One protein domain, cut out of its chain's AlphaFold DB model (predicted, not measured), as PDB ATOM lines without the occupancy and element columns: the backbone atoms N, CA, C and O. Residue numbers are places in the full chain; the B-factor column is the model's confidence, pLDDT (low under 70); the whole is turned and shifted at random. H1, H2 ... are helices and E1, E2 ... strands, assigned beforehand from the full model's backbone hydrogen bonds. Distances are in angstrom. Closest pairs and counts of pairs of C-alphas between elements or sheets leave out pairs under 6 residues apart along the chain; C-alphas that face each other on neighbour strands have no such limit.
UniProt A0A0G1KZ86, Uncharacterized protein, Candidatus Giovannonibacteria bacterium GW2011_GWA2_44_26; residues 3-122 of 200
ATOM      1  N   ASN A   3      25.523  22.979 -51.835       93.94
ATOM      2  CA  ASN A   3      24.704  22.767 -53.021       93.94
ATOM      3  C   ASN A   3      25.642  22.518 -54.205       93.94
ATOM      4  O   ASN A   3      26.476  23.372 -54.503       93.94
ATOM      5  N   ILE A   4      25.541  21.342 -54.814       94.69
ATOM      6  CA  ILE A   4      26.338  20.924 -55.968       94.69
ATOM      7  C   ILE A   4      25.360  20.559 -57.079       94.69
ATOM      8  O   ILE A   4      24.432  19.786 -56.854       94.69
ATOM      9  N   SER A   5      25.576  21.083 -58.281       94.00
ATOM     10  CA  SER A   5      24.701  20.841 -59.427       94.00
ATOM     11  C   SER A   5      25.503  20.552 -60.685       94.00
ATOM     12  O   SER A   5      26.526  21.190 -60.936       94.00
ATOM     13  N   GLY A   6      25.019  19.626 -61.504       87.94
ATOM     14  CA  GLY A   6      25.681  19.239 -62.746       87.94
ATOM     15  C   GLY A   6      25.317  17.821 -63.150       87.94
ATOM     16  O   GLY A   6      24.321  17.273 -62.689       87.94
ATOM     17  N   VAL A   7      26.129  17.207 -64.003       83.00
ATOM     18  CA  VAL A   7      25.876  15.846 -64.480       83.00
ATOM     19  C   VAL A   7      26.529  14.821 -63.560       83.00
ATOM     20  O   VAL A   7      27.754  14.822 -63.416       83.00
ATOM     21  N   LEU A   8      25.735  13.916 -62.985       84.25
ATOM     22  CA  LEU A   8      26.249  12.827 -62.154       84.25
ATOM     23  C   LEU A   8      27.008  11.806 -63.007       84.25
ATOM     24  O   LEU A   8      26.515  11.364 -64.046       84.25
ATOM     25  N   ARG A   9      28.198  11.397 -62.564       76.25
ATOM     26  CA  ARG A   9      29.026  10.385 -63.225       76.25
ATOM     27  C   ARG A   9      29.652   9.430 -62.222       76.25
ATOM     28  O   ARG A   9      30.220   9.848 -61.219       76.25
ATOM     29  N   TYR A  10      29.626   8.152 -62.573       72.62
ATOM     30  CA  TYR A  10      30.367   7.104 -61.887       72.62
ATOM     31  C   TYR A  10      31.802   6.977 -62.415       72.62
ATOM     32  O   TYR A  10      31.987   6.837 -63.627       72.62
ATOM     33  N   LEU A  11      32.810   6.969 -61.532       65.44
ATOM     34  CA  LEU A  11      34.221   6.833 -61.925       65.44
ATOM     35  C   LEU A  11      34.970   5.628 -61.318       65.44
ATOM     36  O   LEU A  11      36.173   5.523 -61.543       65.44
ATOM     37  N   GLY A  12      34.338   4.737 -60.539       55.31
ATOM     38  CA  GLY A  12      35.027   3.554 -59.984       55.31
ATOM     39  C   GLY A  12      34.488   2.990 -58.662       55.31
ATOM     40  O   GLY A  12      33.558   3.514 -58.063       55.31
ATOM     41  N   TRP A  13      35.102   1.901 -58.185       51.91
ATOM     42  CA  TRP A  13      34.517   1.053 -57.133       51.91
ATOM     43  C   TRP A  13      34.729   1.539 -55.688       51.91
ATOM     44  O   TRP A  13      33.987   1.159 -54.788       51.91
ATOM     45  N   HIS A  14      35.718   2.404 -55.442       52.91
ATOM     46  CA  HIS A  14      36.054   2.898 -54.095       52.91
ATOM     47  C   HIS A  14      35.334   4.209 -53.706       52.91
ATOM     48  O   HIS A  14      35.792   4.913 -52.806       52.91
ATOM     49  N   PHE A  15      34.191   4.488 -54.351       61.66
ATOM     50  CA  PHE A  15      33.429   5.751 -54.398       61.66
ATOM     51  C   PHE A  15      34.103   6.899 -55.158       61.66
ATOM     52  O   PHE A  15      34.867   7.663 -54.574       61.66
ATOM     53  N   PRO A  16      33.755   7.094 -56.437       68.56
ATOM     54  CA  PRO A  16      33.891   8.412 -57.031       68.56
ATOM     55  C   PRO A  16      32.684   8.707 -57.921       68.56
ATOM     56  O   PRO A  16      32.769   8.752 -59.151       68.56
ATOM     57  N   TRP A  17      31.540   8.881 -57.262       83.38
ATOM     58  CA  TRP A  17      30.415   9.610 -57.826       83.38
ATOM     59  C   TRP A  17      30.804  11.081 -57.868       83.38
ATOM     60  O   TRP A  17      30.973  11.703 -56.822       83.38
ATOM     61  N   LEU A  18      30.983  11.617 -59.069       86.25
ATOM     62  CA  LEU A  18      31.262  13.033 -59.252       86.25
ATOM     63  C   LEU A  18      30.090  13.709 -59.932       86.25
ATOM     64  O   LEU A  18      29.481  13.152 -60.846       86.25
ATOM     65  N   VAL A  19      29.831  14.942 -59.534       89.56
ATOM     66  CA  VAL A  19      28.986  15.847 -60.300       89.56
ATOM     67  C   VAL A  19      29.898  16.726 -61.143       89.56
ATOM     68  O   VAL A  19      30.838  17.331 -60.633       89.56
ATOM     69  N   ILE A  20      29.662  16.735 -62.453       84.75
ATOM     70  CA  ILE A  20      30.419  17.544 -63.406       84.75
ATOM     71  C   ILE A  20      29.570  18.754 -63.789       84.75
ATOM     72  O   ILE A  20      28.566  18.603 -64.491       84.75
ATOM     73  N   ALA A  21      29.958  19.937 -63.323       89.19
ATOM     74  CA  ALA A  21      29.296  21.191 -63.661       89.19
ATOM     75  C   ALA A  21      29.554  21.592 -65.127       89.19
ATOM     76  O   ALA A  21      30.458  21.071 -65.787       89.19
ATOM     77  N   GLU A  22      28.778  22.545 -65.651       79.12
ATOM     78  CA  GLU A  22      28.887  22.995 -67.052       79.12
ATOM     79  C   GLU A  22      30.267  23.572 -67.395       79.12
ATOM     80  O   GLU A  22      30.769  23.389 -68.502       79.12
ATOM     81  N   ASN A  23      30.921  24.209 -66.422       84.12
ATOM     82  CA  ASN A  23      32.285  24.727 -66.542       84.12
ATOM     83  C   ASN A  23      33.369  23.623 -66.511       84.12
ATOM     84  O   ASN A  23      34.560  23.930 -66.548       84.12
ATOM     85  N   GLY A  24      32.979  22.346 -66.416       81.44
ATOM     86  CA  GLY A  24      33.877  21.194 -66.345       81.44
ATOM     87  C   GLY A  24      34.451  20.905 -64.954       81.44
ATOM     88  O   GLY A  24      35.212  19.941 -64.817       81.44
ATOM     89  N   GLN A  25      34.092  21.692 -63.931       89.56
ATOM     90  CA  GLN A  25      34.428  21.405 -62.536       89.56
ATOM     91  C   GLN A  25      33.849  20.050 -62.136       89.56
ATOM     92  O   GLN A  25      32.737  19.697 -62.523       89.56
ATOM     93  N   LYS A  26      34.631  19.283 -61.378       89.81
ATOM     94  CA  LYS A  26      34.243  17.967 -60.883       89.81
ATOM     95  C   LYS A  26      34.191  18.011 -59.366       89.81
ATOM     96  O   LYS A  26      35.230  18.192 -58.736       89.81
ATOM     97  N   ASP A  27      33.009  17.803 -58.812       91.88
ATOM     98  CA  ASP A  27      32.777  17.822 -57.374       91.88
ATOM     99  C   ASP A  27      32.489  16.411 -56.862       91.88
ATOM    100  O   ASP A  27      31.613  15.714 -57.380       91.88
ATOM    101  N   ASP A  28      33.238  15.987 -55.844       89.19
ATOM    102  CA  ASP A  28      32.965  14.750 -55.113       89.19
ATOM    103  C   ASP A  28      31.805  14.975 -54.143       89.19
ATOM    104  O   ASP A  28      31.857  15.843 -53.269       89.19
ATOM    105  N   ILE A  29      30.745  14.184 -54.302       91.31
ATOM    106  CA  ILE A  29      29.533  14.293 -53.483       91.31
ATOM    107  C   ILE A  29      29.630  13.478 -52.191       91.31
ATOM    108  O   ILE A  29      28.817  13.668 -51.284       91.31
ATOM    109  N   LYS A  30      30.629  12.595 -52.068       87.81
ATOM    110  CA  LYS A  30      30.821  11.736 -50.896       87.81
ATOM    111  C   LYS A  30      30.932  12.498 -49.578       87.81
ATOM    112  O   LYS A  30      30.210  12.147 -48.638       87.81
ATOM    113  N   PRO A  31      31.730  13.576 -49.484       89.44
ATOM    114  CA  PRO A  31      31.811  14.360 -48.258       89.44
ATOM    115  C   PRO A  31      30.463  14.933 -47.804       89.44
ATOM    116  O   PRO A  31      30.279  15.159 -46.608       89.44
ATOM    117  N   VAL A  32      29.512  15.156 -48.721       91.50
ATOM    118  CA  VAL A  32      28.206  15.747 -48.398       91.50
ATOM    119  C   VAL A  32      27.379  14.797 -47.534       91.50
ATOM    120  O   VAL A  32      26.990  15.164 -46.422       91.50
ATOM    121  N   TYR A  33      27.154  13.567 -48.002       89.31
ATOM    122  CA  TYR A  33      26.359  12.591 -47.255       89.31
ATOM    123  C   TYR A  33      27.142  11.959 -46.096       89.31
ATOM    124  O   TYR A  33      26.570  11.759 -45.026       89.31
ATOM    125  N   GLU A  34      28.455  11.715 -46.226       88.00
ATOM    126  CA  GLU A  34      29.251  11.157 -45.118       88.00
ATOM    127  C   GLU A  34      29.283  12.096 -43.914       88.00
ATOM    128  O   GLU A  34      29.183  11.657 -42.766       88.00
ATOM    129  N   SER A  35      29.404  13.402 -44.169       89.25
ATOM    130  CA  SER A  35      29.397  14.401 -43.108       89.25
ATOM    131  C   SER A  35      28.053  14.448 -42.384       89.25
ATOM    132  O   SER A  35      28.036  14.644 -41.169       89.25
ATOM    133  N   PHE A  36      26.938  14.275 -43.101       91.88
ATOM    134  CA  PHE A  36      25.618  14.152 -42.487       91.88
ATOM    135  C   PHE A  36      25.555  12.890 -41.616       91.88
ATOM    136  O   PHE A  36      25.286  12.989 -40.419       91.88
ATOM    137  N   PHE A  37      25.909  11.724 -42.166       89.69
ATOM    138  CA  PHE A  37      25.775  10.465 -41.434       89.69
ATOM    139  C   PHE A  37      26.616  10.421 -40.155       89.69
ATOM    140  O   PHE A  37      26.125  10.028 -39.102       89.69
ATOM    141  N   ARG A  38      27.867  10.894 -40.208       88.50
ATOM    142  CA  ARG A  38      28.757  10.914 -39.036       88.50
ATOM    143  C   ARG A  38      28.292  11.871 -37.939       88.50
ATOM    144  O   ARG A  38      28.513  11.598 -36.766       88.50
ATOM    145  N   ARG A  39      27.681  13.005 -38.299       90.25
ATOM    146  CA  ARG A  39      27.226  14.016 -37.326       90.25
ATOM    147  C   ARG A  39      25.931  13.640 -36.618       90.25
ATOM    148  O   ARG A  39      25.629  14.223 -35.580       90.25
ATOM    149  N   HIS A  40      25.170  12.708 -37.181       91.50
ATOM    150  CA  HIS A  40      23.823  12.380 -36.723       91.50
ATOM    151  C   HIS A  40      23.672  10.917 -36.304       91.50
ATOM    152  O   HIS A  40      22.559  10.400 -36.288       91.50
ATOM    153  N   LEU A  41      24.774  10.259 -35.940       89.81
ATOM    154  CA  LEU A  41      24.718   8.950 -35.290       89.81
ATOM    155  C   LEU A  41      23.832   9.016 -34.048       89.81
ATOM    156  O   LEU A  41      23.779  10.042 -33.365       89.81
ATOM    157  N   ASP A  42      23.093   7.937 -33.817       88.69
ATOM    158  CA  ASP A  42      22.119   7.793 -32.734       88.69
ATOM    159  C   ASP A  42      20.943   8.787 -32.787       88.69
ATOM    160  O   ASP A  42      20.124   8.853 -31.867       88.69
ATOM    161  N   ARG A  43      20.798   9.547 -33.882       92.38
ATOM    162  CA  ARG A  43      19.636  10.408 -34.121       92.38
ATOM    163  C   ARG A  43      18.566   9.677 -34.912       92.38
ATOM    164  O   ARG A  43      18.856   8.814 -35.741       92.38
ATOM    165  N   ARG A  44      17.317  10.072 -34.669       92.94
ATOM    166  CA  ARG A  44      16.175   9.608 -35.447       92.94
ATOM    167  C   ARG A  44      16.153  10.271 -36.817       92.94
ATOM    168  O   ARG A  44      16.406  11.473 -36.932       92.94
ATOM    169  N   VAL A  45      15.892   9.471 -37.844       94.25
ATOM    170  CA  VAL A  45      15.934   9.910 -39.242       94.25
ATOM    171  C   VAL A  45      14.816   9.291 -40.065       94.25
ATOM    172  O   VAL A  45      14.429   8.142 -39.845       94.25
ATOM    173  N   SER A  46      14.332  10.030 -41.052       94.56
ATOM    174  CA  SER A  46      13.488   9.520 -42.128       94.56
ATOM    175  C   SER A  46      14.329   9.294 -43.386       94.56
ATOM    176  O   SER A  46      15.357   9.945 -43.598       94.56
ATOM    177  N   MET A  47      13.909   8.337 -44.213       92.88
ATOM    178  CA  MET A  47      14.507   8.072 -45.519       92.88
ATOM    179  C   MET A  47      13.403   8.055 -46.566       92.88
ATOM    180  O   MET A  47      12.445   7.290 -46.441       92.88
ATOM    181  N   GLU A  48      13.594   8.838 -47.619       93.81
ATOM    182  CA  GLU A  48      12.753   8.844 -48.807       93.81
ATOM    183  C   GLU A  48      13.579   8.394 -50.009       93.81
ATOM    184  O   GLU A  48      14.723   8.808 -50.202       93.81
ATOM    185  N   PHE A  49      12.998   7.510 -50.813       84.88
ATOM    186  CA  PHE A  49      13.645   6.939 -51.983       84.88
ATOM    187  C   PHE A  49      12.644   6.861 -53.128       84.88
ATOM    188  O   PHE A  49      11.529   6.362 -52.966       84.88
ATOM    189  N   SER A  50      13.062   7.339 -54.294       82.31
ATOM    190  CA  SER A  50      12.313   7.246 -55.536       82.31
ATOM    191  C   SER A  50      13.254   6.939 -56.701       82.31
ATOM    192  O   SER A  50      14.475   6.911 -56.559       82.31
ATOM    193  N   LEU A  51      12.691   6.752 -57.894       74.31
ATOM    194  CA  LEU A  51      13.482   6.580 -59.115       74.31
ATOM    195  C   LEU A  51      14.384   7.794 -59.417       74.31
ATOM    196  O   LEU A  51      15.415   7.645 -60.070       74.31
ATOM    197  N   ASN A  52      13.986   8.988 -58.970       82.06
ATOM    198  CA  ASN A  52      14.629  10.253 -59.323       82.06
ATOM    199  C   ASN A  52      15.314  10.933 -58.138       82.06
ATOM    200  O   ASN A  52      15.936  11.977 -58.330       82.06
ATOM    201  N   SER A  53      15.174  10.397 -56.928       89.44
ATOM    202  CA  SER A  53      15.670  11.063 -55.732       89.44
ATOM    203  C   SER A  53      15.975  10.109 -54.589       89.44
ATOM    204  O   SER A  53      15.388   9.035 -54.451       89.44
ATOM    205  N   PHE A  54      16.880  10.559 -53.734       93.12
ATOM    206  CA  PHE A  54      17.163   9.978 -52.435       93.12
ATOM    207  C   PHE A  54      17.322  11.098 -51.416       93.12
ATOM    208  O   PHE A  54      18.067  12.050 -51.652       93.12
ATOM    209  N   MET A  55      16.654  10.964 -50.275       96.00
ATOM    210  CA  MET A  55      16.758  11.908 -49.171       96.00
ATOM    211  C   MET A  55      16.856  11.172 -47.840       96.00
ATOM    212  O   MET A  55      16.145  10.200 -47.588       96.00
ATOM    213  N   VAL A  56      17.716  11.683 -46.962       95.44
ATOM    214  CA  VAL A  56      17.722  11.337 -45.539       95.44
ATOM    215  C   VAL A  56      17.657  12.627 -44.743       95.44
ATOM    216  O   VAL A  56      18.433  13.550 -44.999       95.44
ATOM    217  N   SER A  57      16.753  12.693 -43.770       96.81
ATOM    218  CA  SER A  57      16.564  13.879 -42.933       96.81
ATOM    219  C   SER A  57      16.354  13.516 -41.466       96.81
ATOM    220  O   SER A  57      15.969  12.394 -41.152       96.81
ATOM    221  N   LEU A  58      16.665  14.445 -40.561       96.44
ATOM    222  CA  LEU A  58      16.347  14.312 -39.141       96.44
ATOM    223  C   LEU A  58      14.833  14.354 -38.950       96.44
ATOM    224  O   LEU A  58      14.171  15.263 -39.445       96.44
ATOM    225  N   ASP A  59      14.315  13.401 -38.188       95.50
ATOM    226  CA  ASP A  59      12.893  13.290 -37.888       95.50
ATOM    227  C   ASP A  59      12.736  12.726 -36.476       95.50
ATOM    228  O   ASP A  59      12.942  11.534 -36.253       95.50
ATOM    229  N   ASP A  60      12.406  13.590 -35.513       92.44
ATOM    230  CA  ASP A  60      12.298  13.210 -34.102       92.44
ATOM    231  C   ASP A  60      11.131  12.233 -33.842       92.44
ATOM    232  O   ASP A  60      11.162  11.500 -32.850       92.44
ATOM    233  N   GLU A  61      10.156  12.132 -34.752       92.00
ATOM    234  CA  GLU A  61       9.039  11.182 -34.670       92.00
ATOM    235  C   GLU A  61       9.352   9.833 -35.337       92.00
ATOM    236  O   GLU A  61       8.655   8.840 -35.103       92.00
ATOM    237  N   SER A  62      10.435   9.748 -36.118       88.81
ATOM    238  CA  SER A  62      10.819   8.512 -36.797       88.81
ATOM    239  C   SER A  62      11.149   7.389 -35.811       88.81
ATOM    240  O   SER A  62      11.847   7.557 -34.807       88.81
ATOM    241  N   ALA A  63      10.692   6.181 -36.141       87.00
ATOM    242  CA  ALA A  63      11.054   4.966 -35.418       87.00
ATOM    243  C   ALA A  63      12.468   4.457 -35.767       87.00
ATOM    244  O   ALA A  63      12.935   3.498 -35.147       87.00
ATOM    245  N   PHE A  64      13.127   5.058 -36.762       89.25
ATOM    246  CA  PHE A  64      14.444   4.661 -37.243       89.25
ATOM    247  C   PHE A  64      15.541   5.548 -36.672       89.25
ATOM    248  O   PHE A  64      15.449   6.769 -36.737       89.25
ATOM    249  N   ILE A  65      16.607   4.927 -36.175       89.94
ATOM    250  CA  ILE A  65      17.798   5.602 -35.662       89.94
ATOM    251  C   ILE A  65      18.981   5.276 -36.575       89.94
ATOM    252  O   ILE A  65      19.111   4.147 -37.053       89.94
ATOM    253  N   LEU A  66      19.824   6.274 -36.830       88.31
ATOM    254  CA  LEU A  66      21.025   6.145 -37.645       88.31
ATOM    255  C   LEU A  66      22.178   5.468 -36.878       88.31
ATOM    256  O   LEU A  66      22.528   5.905 -35.785       88.31
ATOM    257  N   ASP A  67      22.803   4.457 -37.489       84.88
ATOM    258  CA  ASP A  67      24.015   3.762 -37.017       84.88
ATOM    259  C   ASP A  67      25.111   3.698 -38.085       84.88
ATOM    260  O   ASP A  67      24.847   3.765 -39.291       84.88
ATOM    261  N   LEU A  68      26.333   3.402 -37.636       73.06
ATOM    262  CA  LEU A  68      27.426   2.921 -38.481       73.06
ATOM    263  C   LEU A  68      27.861   1.529 -38.010       73.06
ATOM    264  O   LEU A  68      28.442   1.380 -36.940       73.06
ATOM    265  N   MET A  69      27.645   0.502 -38.837       61.06
ATOM    266  CA  MET A  69      28.222  -0.823 -38.573       61.06
ATOM    267  C   MET A  69      29.726  -0.853 -38.867       61.06
ATOM    268  O   MET A  69      30.244  -0.069 -39.665       61.06
ATOM    269  N   THR A  70      30.405  -1.854 -38.303       48.41
ATOM    270  CA  THR A  70      31.847  -2.158 -38.404       48.41
ATOM    271  C   THR A  70      32.425  -2.269 -39.825       48.41
ATOM    272  O   THR A  70      33.643  -2.285 -39.973       48.41
ATOM    273  N   ASN A  71      31.593  -2.267 -40.871       50.84
ATOM    274  CA  ASN A  71      32.020  -2.261 -42.277       50.84
ATOM    275  C   ASN A  71      31.954  -0.867 -42.937       50.84
ATOM    276  O   ASN A  71      32.116  -0.758 -44.149       50.84
ATOM    277  N   GLY A  72      31.692   0.194 -42.163       57.22
ATOM    278  CA  GLY A  72      31.769   1.590 -42.613       57.22
ATOM    279  C   GLY A  72      30.571   2.098 -43.422       57.22
ATOM    280  O   GLY A  72      30.598   3.241 -43.872       57.22
ATOM    281  N   PHE A  73      29.521   1.289 -43.599       64.69
ATOM    282  CA  PHE A  73      28.310   1.696 -44.314       64.69
ATOM    283  C   PHE A  73      27.239   2.224 -43.347       64.69
ATOM    284  O   PHE A  73      26.963   1.568 -42.336       64.69
ATOM    285  N   PRO A  74      26.610   3.374 -43.652       72.56
ATOM    286  CA  PRO A  74      25.522   3.916 -42.848       72.56
ATOM    287  C   PRO A  74      24.296   3.002 -42.931       72.56
ATOM    288  O   PRO A  74      23.899   2.557 -44.013       72.56
ATOM    289  N   MET A  75      23.682   2.722 -41.785       77.81
ATOM    290  CA  MET A  75      22.443   1.953 -41.686       77.81
ATOM    291  C   MET A  75      21.439   2.684 -40.807       77.81
ATOM    292  O   MET A  75      21.820   3.443 -39.925       77.81
ATOM    293  N   ILE A  76      20.156   2.414 -41.010       80.06
ATOM    294  CA  ILE A  76      19.109   2.824 -40.076       80.06
ATOM    295  C   ILE A  76      18.437   1.593 -39.497       80.06
ATOM    296  O   ILE A  76      18.207   0.615 -40.210       80.06
ATOM    297  N   TYR A  77      18.129   1.632 -38.207       82.12
ATOM    298  CA  TYR A  77      17.489   0.531 -37.501       82.12
ATOM    299  C   TYR A  77      16.245   1.002 -36.769       82.12
ATOM    300  O   TYR A  77      16.208   2.085 -36.190       82.12
ATOM    301  N   ARG A  78      15.243   0.133 -36.727       80.19
ATOM    302  CA  ARG A  78      14.115   0.234 -35.813       80.19
ATOM    303  C   ARG A  78      14.376  -0.701 -34.637       80.19
ATOM    304  O   ARG A  78      14.454  -1.917 -34.822       80.19
ATOM    305  N   ARG A  79      14.528  -0.143 -33.436       69.19
ATOM    306  CA  ARG A  79      14.664  -0.913 -32.185       69.19
ATOM    307  C   ARG A  79      13.338  -0.953 -31.434       69.19
ATOM    308  O   ARG A  79      12.554  -0.005 -31.483       69.19
ATOM    309  N   GLU A  80      13.102  -2.050 -30.731       62.69
ATOM    310  CA  GLU A  80      12.032  -2.129 -29.741       62.69
ATOM    311  C   GLU A  80      12.443  -1.350 -28.479       62.69
ATOM    312  O   GLU A  80      13.608  -1.369 -28.089       62.69
ATOM    313  N   LYS A  81      11.511  -0.622 -27.846       55.06
ATOM    314  CA  LYS A  81      11.830   0.299 -26.734       55.06
ATOM    315  C   LYS A  81      12.438  -0.390 -25.503       55.06
ATOM    316  O   LYS A  81      13.039   0.313 -24.695       55.06
ATOM    317  N   SER A  82      12.267  -1.705 -25.330       55.47
ATOM    318  CA  SER A  82      12.667  -2.406 -24.102       55.47
ATOM    319  C   SER A  82      13.880  -3.322 -24.224       55.47
ATOM    320  O   SER A  82      14.430  -3.674 -23.186       55.47
ATOM    321  N   GLU A  83      14.331  -3.725 -25.413       49.28
ATOM    322  CA  GLU A  83      15.406  -4.720 -25.528       49.28
ATOM    323  C   GLU A  83      16.274  -4.479 -26.760       49.28
ATOM    324  O   GLU A  83      15.822  -3.934 -27.764       49.28
ATOM    325  N   SER A  84      17.526  -4.929 -26.689       57.19
ATOM    326  CA  SER A  84      18.591  -4.887 -27.704       57.19
ATOM    327  C   SER A  84      18.266  -5.588 -29.041       57.19
ATOM    328  O   SER A  84      19.167  -6.026 -29.756       57.19
ATOM    329  N   LYS A  85      16.984  -5.729 -29.385       63.81
ATOM    330  CA  LYS A  85      16.450  -6.421 -30.548       63.81
ATOM    331  C   LYS A  85      16.153  -5.426 -31.671       63.81
ATOM    332  O   LYS A  85      15.368  -4.489 -31.527       63.81
ATOM    333  N   VAL A  86      16.794  -5.652 -32.814       69.12
ATOM    334  CA  VAL A  86      16.527  -4.931 -34.064       69.12
ATOM    335  C   VAL A  86      15.304  -5.562 -34.727       69.12
ATOM    336  O   VAL A  86      15.318  -6.752 -35.036       69.12
ATOM    337  N   LEU A  87      14.243  -4.776 -34.922       73.06
ATOM    338  CA  LEU A  87      13.002  -5.213 -35.574       73.06
ATOM    339  C   LEU A  87      13.081  -5.073 -37.097       73.06
ATOM    340  O   LEU A  87      12.548  -5.895 -37.834       73.06
ATOM    341  N   GLU A  88      13.746  -4.019 -37.558       79.50
ATOM    342  CA  GLU A  88      13.912  -3.697 -38.970       79.50
ATOM    343  C   GLU A  88      15.236  -2.958 -39.145       79.50
ATOM    344  O   GLU A  88      15.630  -2.170 -38.282       79.50
ATOM    345  N   TYR A  89      15.919  -3.187 -40.261       80.25
ATOM    346  CA  TYR A  89      17.090  -2.411 -40.639       80.25
ATOM    347  C   TYR A  89      17.066  -2.103 -42.135       80.25
ATOM    348  O   TYR A  89      16.585  -2.900 -42.939       80.25
ATOM    349  N   LYS A  90      17.611  -0.946 -42.512       79.12
ATOM    350  CA  LYS A  90      17.831  -0.556 -43.909       79.12
ATOM    351  C   LYS A  90      19.276  -0.113 -44.075       79.12
ATOM    352  O   LYS A  90      19.791   0.674 -43.281       79.12
ATOM    353  N   ASN A  91      19.937  -0.625 -45.107       79.06
ATOM    354  CA  ASN A  91      21.302  -0.234 -45.439       79.06
ATOM    355  C   ASN A  91      21.256   1.035 -46.301       79.06
ATOM    356  O   ASN A  91      21.008   0.946 -47.502       79.06
ATOM    357  N   LEU A  92      21.478   2.205 -45.694       80.81
ATOM    358  CA  LEU A  92      21.424   3.487 -46.406       80.81
ATOM    359  C   LEU A  92      22.440   3.544 -47.545       80.81
ATOM    360  O   LEU A  92      22.149   4.143 -48.573       80.81
ATOM    361  N   GLY A  93      23.599   2.898 -47.390       76.56
ATOM    362  CA  GLY A  93      24.598   2.804 -48.451       76.56
ATOM    363  C   GLY A  93      24.064   2.110 -49.706       76.56
ATOM    364  O   GLY A  93      24.327   2.576 -50.809       76.56
ATOM    365  N   VAL A  94      23.268   1.047 -49.551       74.81
ATOM    366  CA  VAL A  94      22.655   0.329 -50.683       74.81
ATOM    367  C   VAL A  94      21.597   1.187 -51.374       74.81
ATOM    368  O   VAL A  94      21.636   1.309 -52.592       74.81
ATOM    369  N   PHE A  95      20.692   1.815 -50.617       78.19
ATOM    370  CA  PHE A  95      19.648   2.674 -51.195       78.19
ATOM    371  C   PHE A  95      20.226   3.927 -51.865       78.19
ATOM    372  O   PHE A  95      19.761   4.326 -52.931       78.19
ATOM    373  N   LEU A  96      21.261   4.527 -51.269       83.94
ATOM    374  CA  LEU A  96      21.989   5.646 -51.862       83.94
ATOM    375  C   LEU A  96      22.667   5.226 -53.170       83.94
ATOM    376  O   LEU A  96      22.516   5.908 -54.177       83.94
ATOM    377  N   GLU A  97      23.384   4.100 -53.177       76.94
ATOM    378  CA  GLU A  97      24.037   3.592 -54.385       76.94
ATOM    379  C   GLU A  97      23.010   3.275 -55.480       76.94
ATOM    380  O   GLU A  97      23.198   3.655 -56.633       76.94
ATOM    381  N   GLU A  98      21.886   2.650 -55.128       74.62
ATOM    382  CA  GLU A  98      20.791   2.383 -56.061       74.62
ATOM    383  C   GLU A  98      20.210   3.675 -56.653       74.62
ATOM    384  O   GLU A  98      19.986   3.758 -57.863       74.62
ATOM    385  N   ALA A  99      20.018   4.711 -55.834       81.12
ATOM    386  CA  ALA A  99      19.555   6.013 -56.304       81.12
ATOM    387  C   ALA A  99      20.558   6.661 -57.267       81.12
ATOM    388  O   ALA A  99      20.175   7.100 -58.350       81.12
ATOM    389  N   LEU A 100      21.846   6.668 -56.909       81.00
ATOM    390  CA  LEU A 100      22.916   7.223 -57.740       81.00
ATOM    391  C   LEU A 100      23.047   6.472 -59.068       81.00
ATOM    392  O   LEU A 100      23.209   7.098 -60.115       81.00
ATOM    393  N   LEU A 101      22.891   5.148 -59.056       73.94
ATOM    394  CA  LEU A 101      22.823   4.331 -60.268       73.94
ATOM    395  C   LEU A 101      21.604   4.681 -61.128       73.94
ATOM    396  O   LEU A 101      21.736   4.775 -62.350       73.94
ATOM    397  N   ASN A 102      20.434   4.893 -60.516       72.44
ATOM    398  CA  ASN A 102      19.206   5.253 -61.229       72.44
ATOM    399  C   ASN A 102      19.290   6.622 -61.913       72.44
ATOM    400  O   ASN A 102      18.717   6.794 -62.990       72.44
ATOM    401  N   ILE A 103      20.020   7.571 -61.323       76.75
ATOM    402  CA  ILE A 103      20.155   8.938 -61.843       76.75
ATOM    403  C   ILE A 103      21.514   9.216 -62.508       76.75
ATOM    404  O   ILE A 103      21.803  10.346 -62.893       76.75
ATOM    405  N   ASN A 104      22.366   8.205 -62.677       76.56
ATOM    406  CA  ASN A 104      23.669   8.366 -63.317       76.56
ATOM    407  C   ASN A 104      23.537   8.902 -64.754       76.56
ATOM    408  O   ASN A 104      22.734   8.419 -65.552       76.56
ATOM    409  N   GLY A 105      24.379   9.874 -65.104       71.25
ATOM    410  CA  GLY A 105      24.392  10.537 -66.407       71.25
ATOM    411  C   GLY A 105      23.359  11.651 -66.580       71.25
ATOM    412  O   GLY A 105      23.373  12.296 -67.627       71.25
ATOM    413  N   ARG A 106      22.518  11.893 -65.572       75.88
ATOM    414  CA  ARG A 106      21.515  12.962 -65.543       75.88
ATOM    415  C   ARG A 106      22.050  14.238 -64.928       75.88
ATOM    416  O   ARG A 106      23.022  14.197 -64.163       75.88
ATOM    417  N   ARG A 107      21.371  15.350 -65.205       83.12
ATOM    418  CA  ARG A 107      21.501  16.548 -64.376       83.12
ATOM    419  C   ARG A 107      20.909  16.275 -62.999       83.12
ATOM    420  O   ARG A 107      19.785  15.792 -62.878       83.12
ATOM    421  N   VAL A 108      21.684  16.574 -61.966       90.69
ATOM    422  CA  VAL A 108      21.304  16.390 -60.566       90.69
ATOM    423  C   VAL A 108      21.606  17.636 -59.747       90.69
ATOM    424  O   VAL A 108      22.508  18.412 -60.081       90.69
ATOM    425  N   ALA A 109      20.882  17.774 -58.643       95.06
ATOM    426  CA  ALA A 109      21.198  18.644 -57.527       95.06
ATOM    427  C   ALA A 109      21.508  17.786 -56.294       95.06
ATOM    428  O   ALA A 109      20.785  16.845 -55.967       95.06
ATOM    429  N   VAL A 110      22.598  18.113 -55.607       96.19
ATOM    430  CA  VAL A 110      23.005  17.509 -54.339       96.19
ATOM    431  C   VAL A 110      22.999  18.599 -53.286       96.19
ATOM    432  O   VAL A 110      23.842  19.500 -53.295       96.19
ATOM    433  N   VAL A 111      22.048  18.505 -52.366       96.69
ATOM    434  CA  VAL A 111      21.808  19.506 -51.332       96.69
ATOM    435  C   VAL A 111      22.117  18.905 -49.968       96.69
ATOM    436  O   VAL A 111      21.502  17.941 -49.526       96.69
ATOM    437  N   GLY A 112      23.085  19.499 -49.274       95.44
ATOM    438  CA  GLY A 112      23.443  19.163 -47.900       95.44
ATOM    439  C   GLY A 112      23.120  20.311 -46.949       95.44
ATOM    440  O   GLY A 112      23.668  21.414 -47.059       95.44
ATOM    441  N   THR A 113      22.270  20.060 -45.960       95.06
ATOM    442  CA  THR A 113      21.972  21.012 -44.882       95.06
ATOM    443  C   THR A 113      22.482  20.493 -43.533       95.06
ATOM    444  O   THR A 113      23.225  19.516 -43.457       95.06
ATOM    445  N   LYS A 114      22.142  21.188 -42.439       93.06
ATOM    446  CA  LYS A 114      22.401  20.683 -41.082       93.06
ATOM    447  C   LYS A 114      21.455  19.548 -40.679       93.06
ATOM    448  O   LYS A 114      21.762  18.876 -39.707       93.06
ATOM    449  N   GLY A 115      20.316  19.393 -41.354       95.06
ATOM    450  CA  GLY A 115      19.258  18.458 -40.962       95.06
ATOM    451  C   GLY A 115      18.854  17.471 -42.050       95.06
ATOM    452  O   GLY A 115      18.046  16.596 -41.775       95.06
ATOM    453  N   ALA A 116      19.416  17.575 -43.255       96.44
ATOM    454  CA  ALA A 116      19.110  16.671 -44.352       96.44
ATOM    455  C   ALA A 116      20.245  16.591 -45.375       96.44
ATOM    456  O   ALA A 116      21.027  17.538 -45.531       96.44
ATOM    457  N   VAL A 117      20.269  15.483 -46.106       95.88
ATOM    458  CA  VAL A 117      20.951  15.342 -47.388       95.88
ATOM    459  C   VAL A 117      19.947  14.860 -48.427       95.88
ATOM    460  O   VAL A 117      19.231  13.890 -48.189       95.88
ATOM    461  N   GLU A 118      19.902  15.540 -49.564       96.38
ATOM    462  CA  GLU A 118      19.047  15.209 -50.698       96.38
ATOM    463  C   GLU A 118      19.886  15.151 -51.970       96.38
ATOM    464  O   GLU A 118      20.765  15.986 -52.204       96.38
ATOM    465  N   ILE A 119      19.601  14.151 -52.793       95.19
ATOM    466  CA  ILE A 119      20.114  14.023 -54.145       95.19
ATOM    467  C   ILE A 119      18.909  13.818 -55.045       95.19
ATOM    468  O   ILE A 119      18.207  12.818 -54.907       95.19
ATOM    469  N   SER A 120      18.675  14.744 -55.963       93.69
ATOM    470  CA  SER A 120      17.541  14.693 -56.879       93.69
ATOM    471  C   SER A 120      17.980  14.995 -58.301       93.69
ATOM    472  O   SER A 120      18.871  15.809 -58.549       93.69
ATOM    473  N   ALA A 121      17.391  14.283 -59.252       85.94
ATOM    474  CA  ALA A 121      17.573  14.568 -60.661       85.94
ATOM    475  C   ALA A 121      16.621  15.674 -61.131       85.94
ATOM    476  O   ALA A 121      15.529  15.831 -60.588       85.94
ATOM    477  N   ASP A 122      17.038  16.403 -62.164       81.62
ATOM    478  CA  ASP A 122      16.248  17.444 -62.822       81.62
ATOM    479  C   ASP A 122      14.874  16.890 -63.251       81.62
ATOM    480  O   ASP A 122      14.792  15.865 -63.942       81.62
TER     481      ASP A 122
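This is residues 3 to 122 of the 200 residues of an uncharacterized protein of Candidatus Giovannonibacteria bacterium GW2011_GWA2_44_26 (UniProt A0A0G1KZ86). A strongly twisted wall of seven antiparallel strands has two helices, H1 and H2, over one face, while its other face is bare. A small three-stranded sheet, E6 E7 E8, packs on the end of H1 and the beginning of H2, and the turns after E2 and E7 lie at the far ends of the long axis. The 120 printed residues run E1 E2 E3 H1 E4 E5 E6 E7 E8 H2 E9 E10, a mixed class of helices and strands; the wall's order is E3 E2 E1 E9 E10 E5 E4. The whole is compact, with a radius of gyration of the C-alphas of 14.9 A, and spans 54 by 27 by 24 A.

Find C-alpha 3 at (24.704, 22.767, -53.021); there E1 begins, residues 3 to 10, 18.9 A long, and it bends by 78 degrees at residue 6. E2 is residues 17 to 20 and E3 residues 26 to 28. H1, residues 30 to 39, begins at C-alpha 30 (30.821, 11.736, -50.896) and is 14.2 A long. Next come E4, residues 45 to 49, and E5, residues 53 to 58, 16.9 A. E6 is residues 64 to 68, E7 residues 74 to 79, 16.0 A, and E8 residues 86 to 91. H2, residues 92 to 103, covers 16.4 A. E9, residues 107 to 112, covers 16.8 A, and E10, residues 116 to 121, 16.5 A, ends at C-alpha 121 (17.573, 14.568, -60.661).

Look first at E1, whose pairing is staggered: residues 3 to 7 pair with E9 (N 4 and O 110, 2.9 A), residues 7 to 10 with E2 (N 9 and O 18, 2.8 A). E1 E2 E3 is a meander, each strand the antiparallel neighbour of the one before; E6 E7 E8 is another. In the hairpin E9 and E10, N 109 and O 120 are 2.8 A apart; between E10 and E5, N 119 and O 54 are 2.8 A apart. H1 and H2 are apart, on the same face of the large sheet, as two layers, helices on one face of a sheet. H1 has a height over the sheet of 8.9 A and runs along the strands, at 17 degrees to E10 on the local plane; their closest C-alphas, Tyr 33 and Val 117, are 6.1 A apart. The closest C-alphas of H2 and E5, Phe 54 and Ala 99, are 6.0 A apart. H1 and H2 are on the small sheet too, where N 67 and O 75, 2.8 A apart, are within hydrogen-bond range across the hairpin E6 and E7, and N 78 and O 88, 2.8 A apart, are within hydrogen-bond range across the hairpin E7 and E8. In H1 and H2 every O i to N i+4 pair is within hydrogen-bond range.

The C-alphas of Asn 23 and Ser 82, 54.1 A apart, are the two farthest apart. The printed part has no cut and no long link. Mean pLDDT of the printed part is 82.2; residues 11 to 16, 69 to 73 and 79 to 86 are under 70.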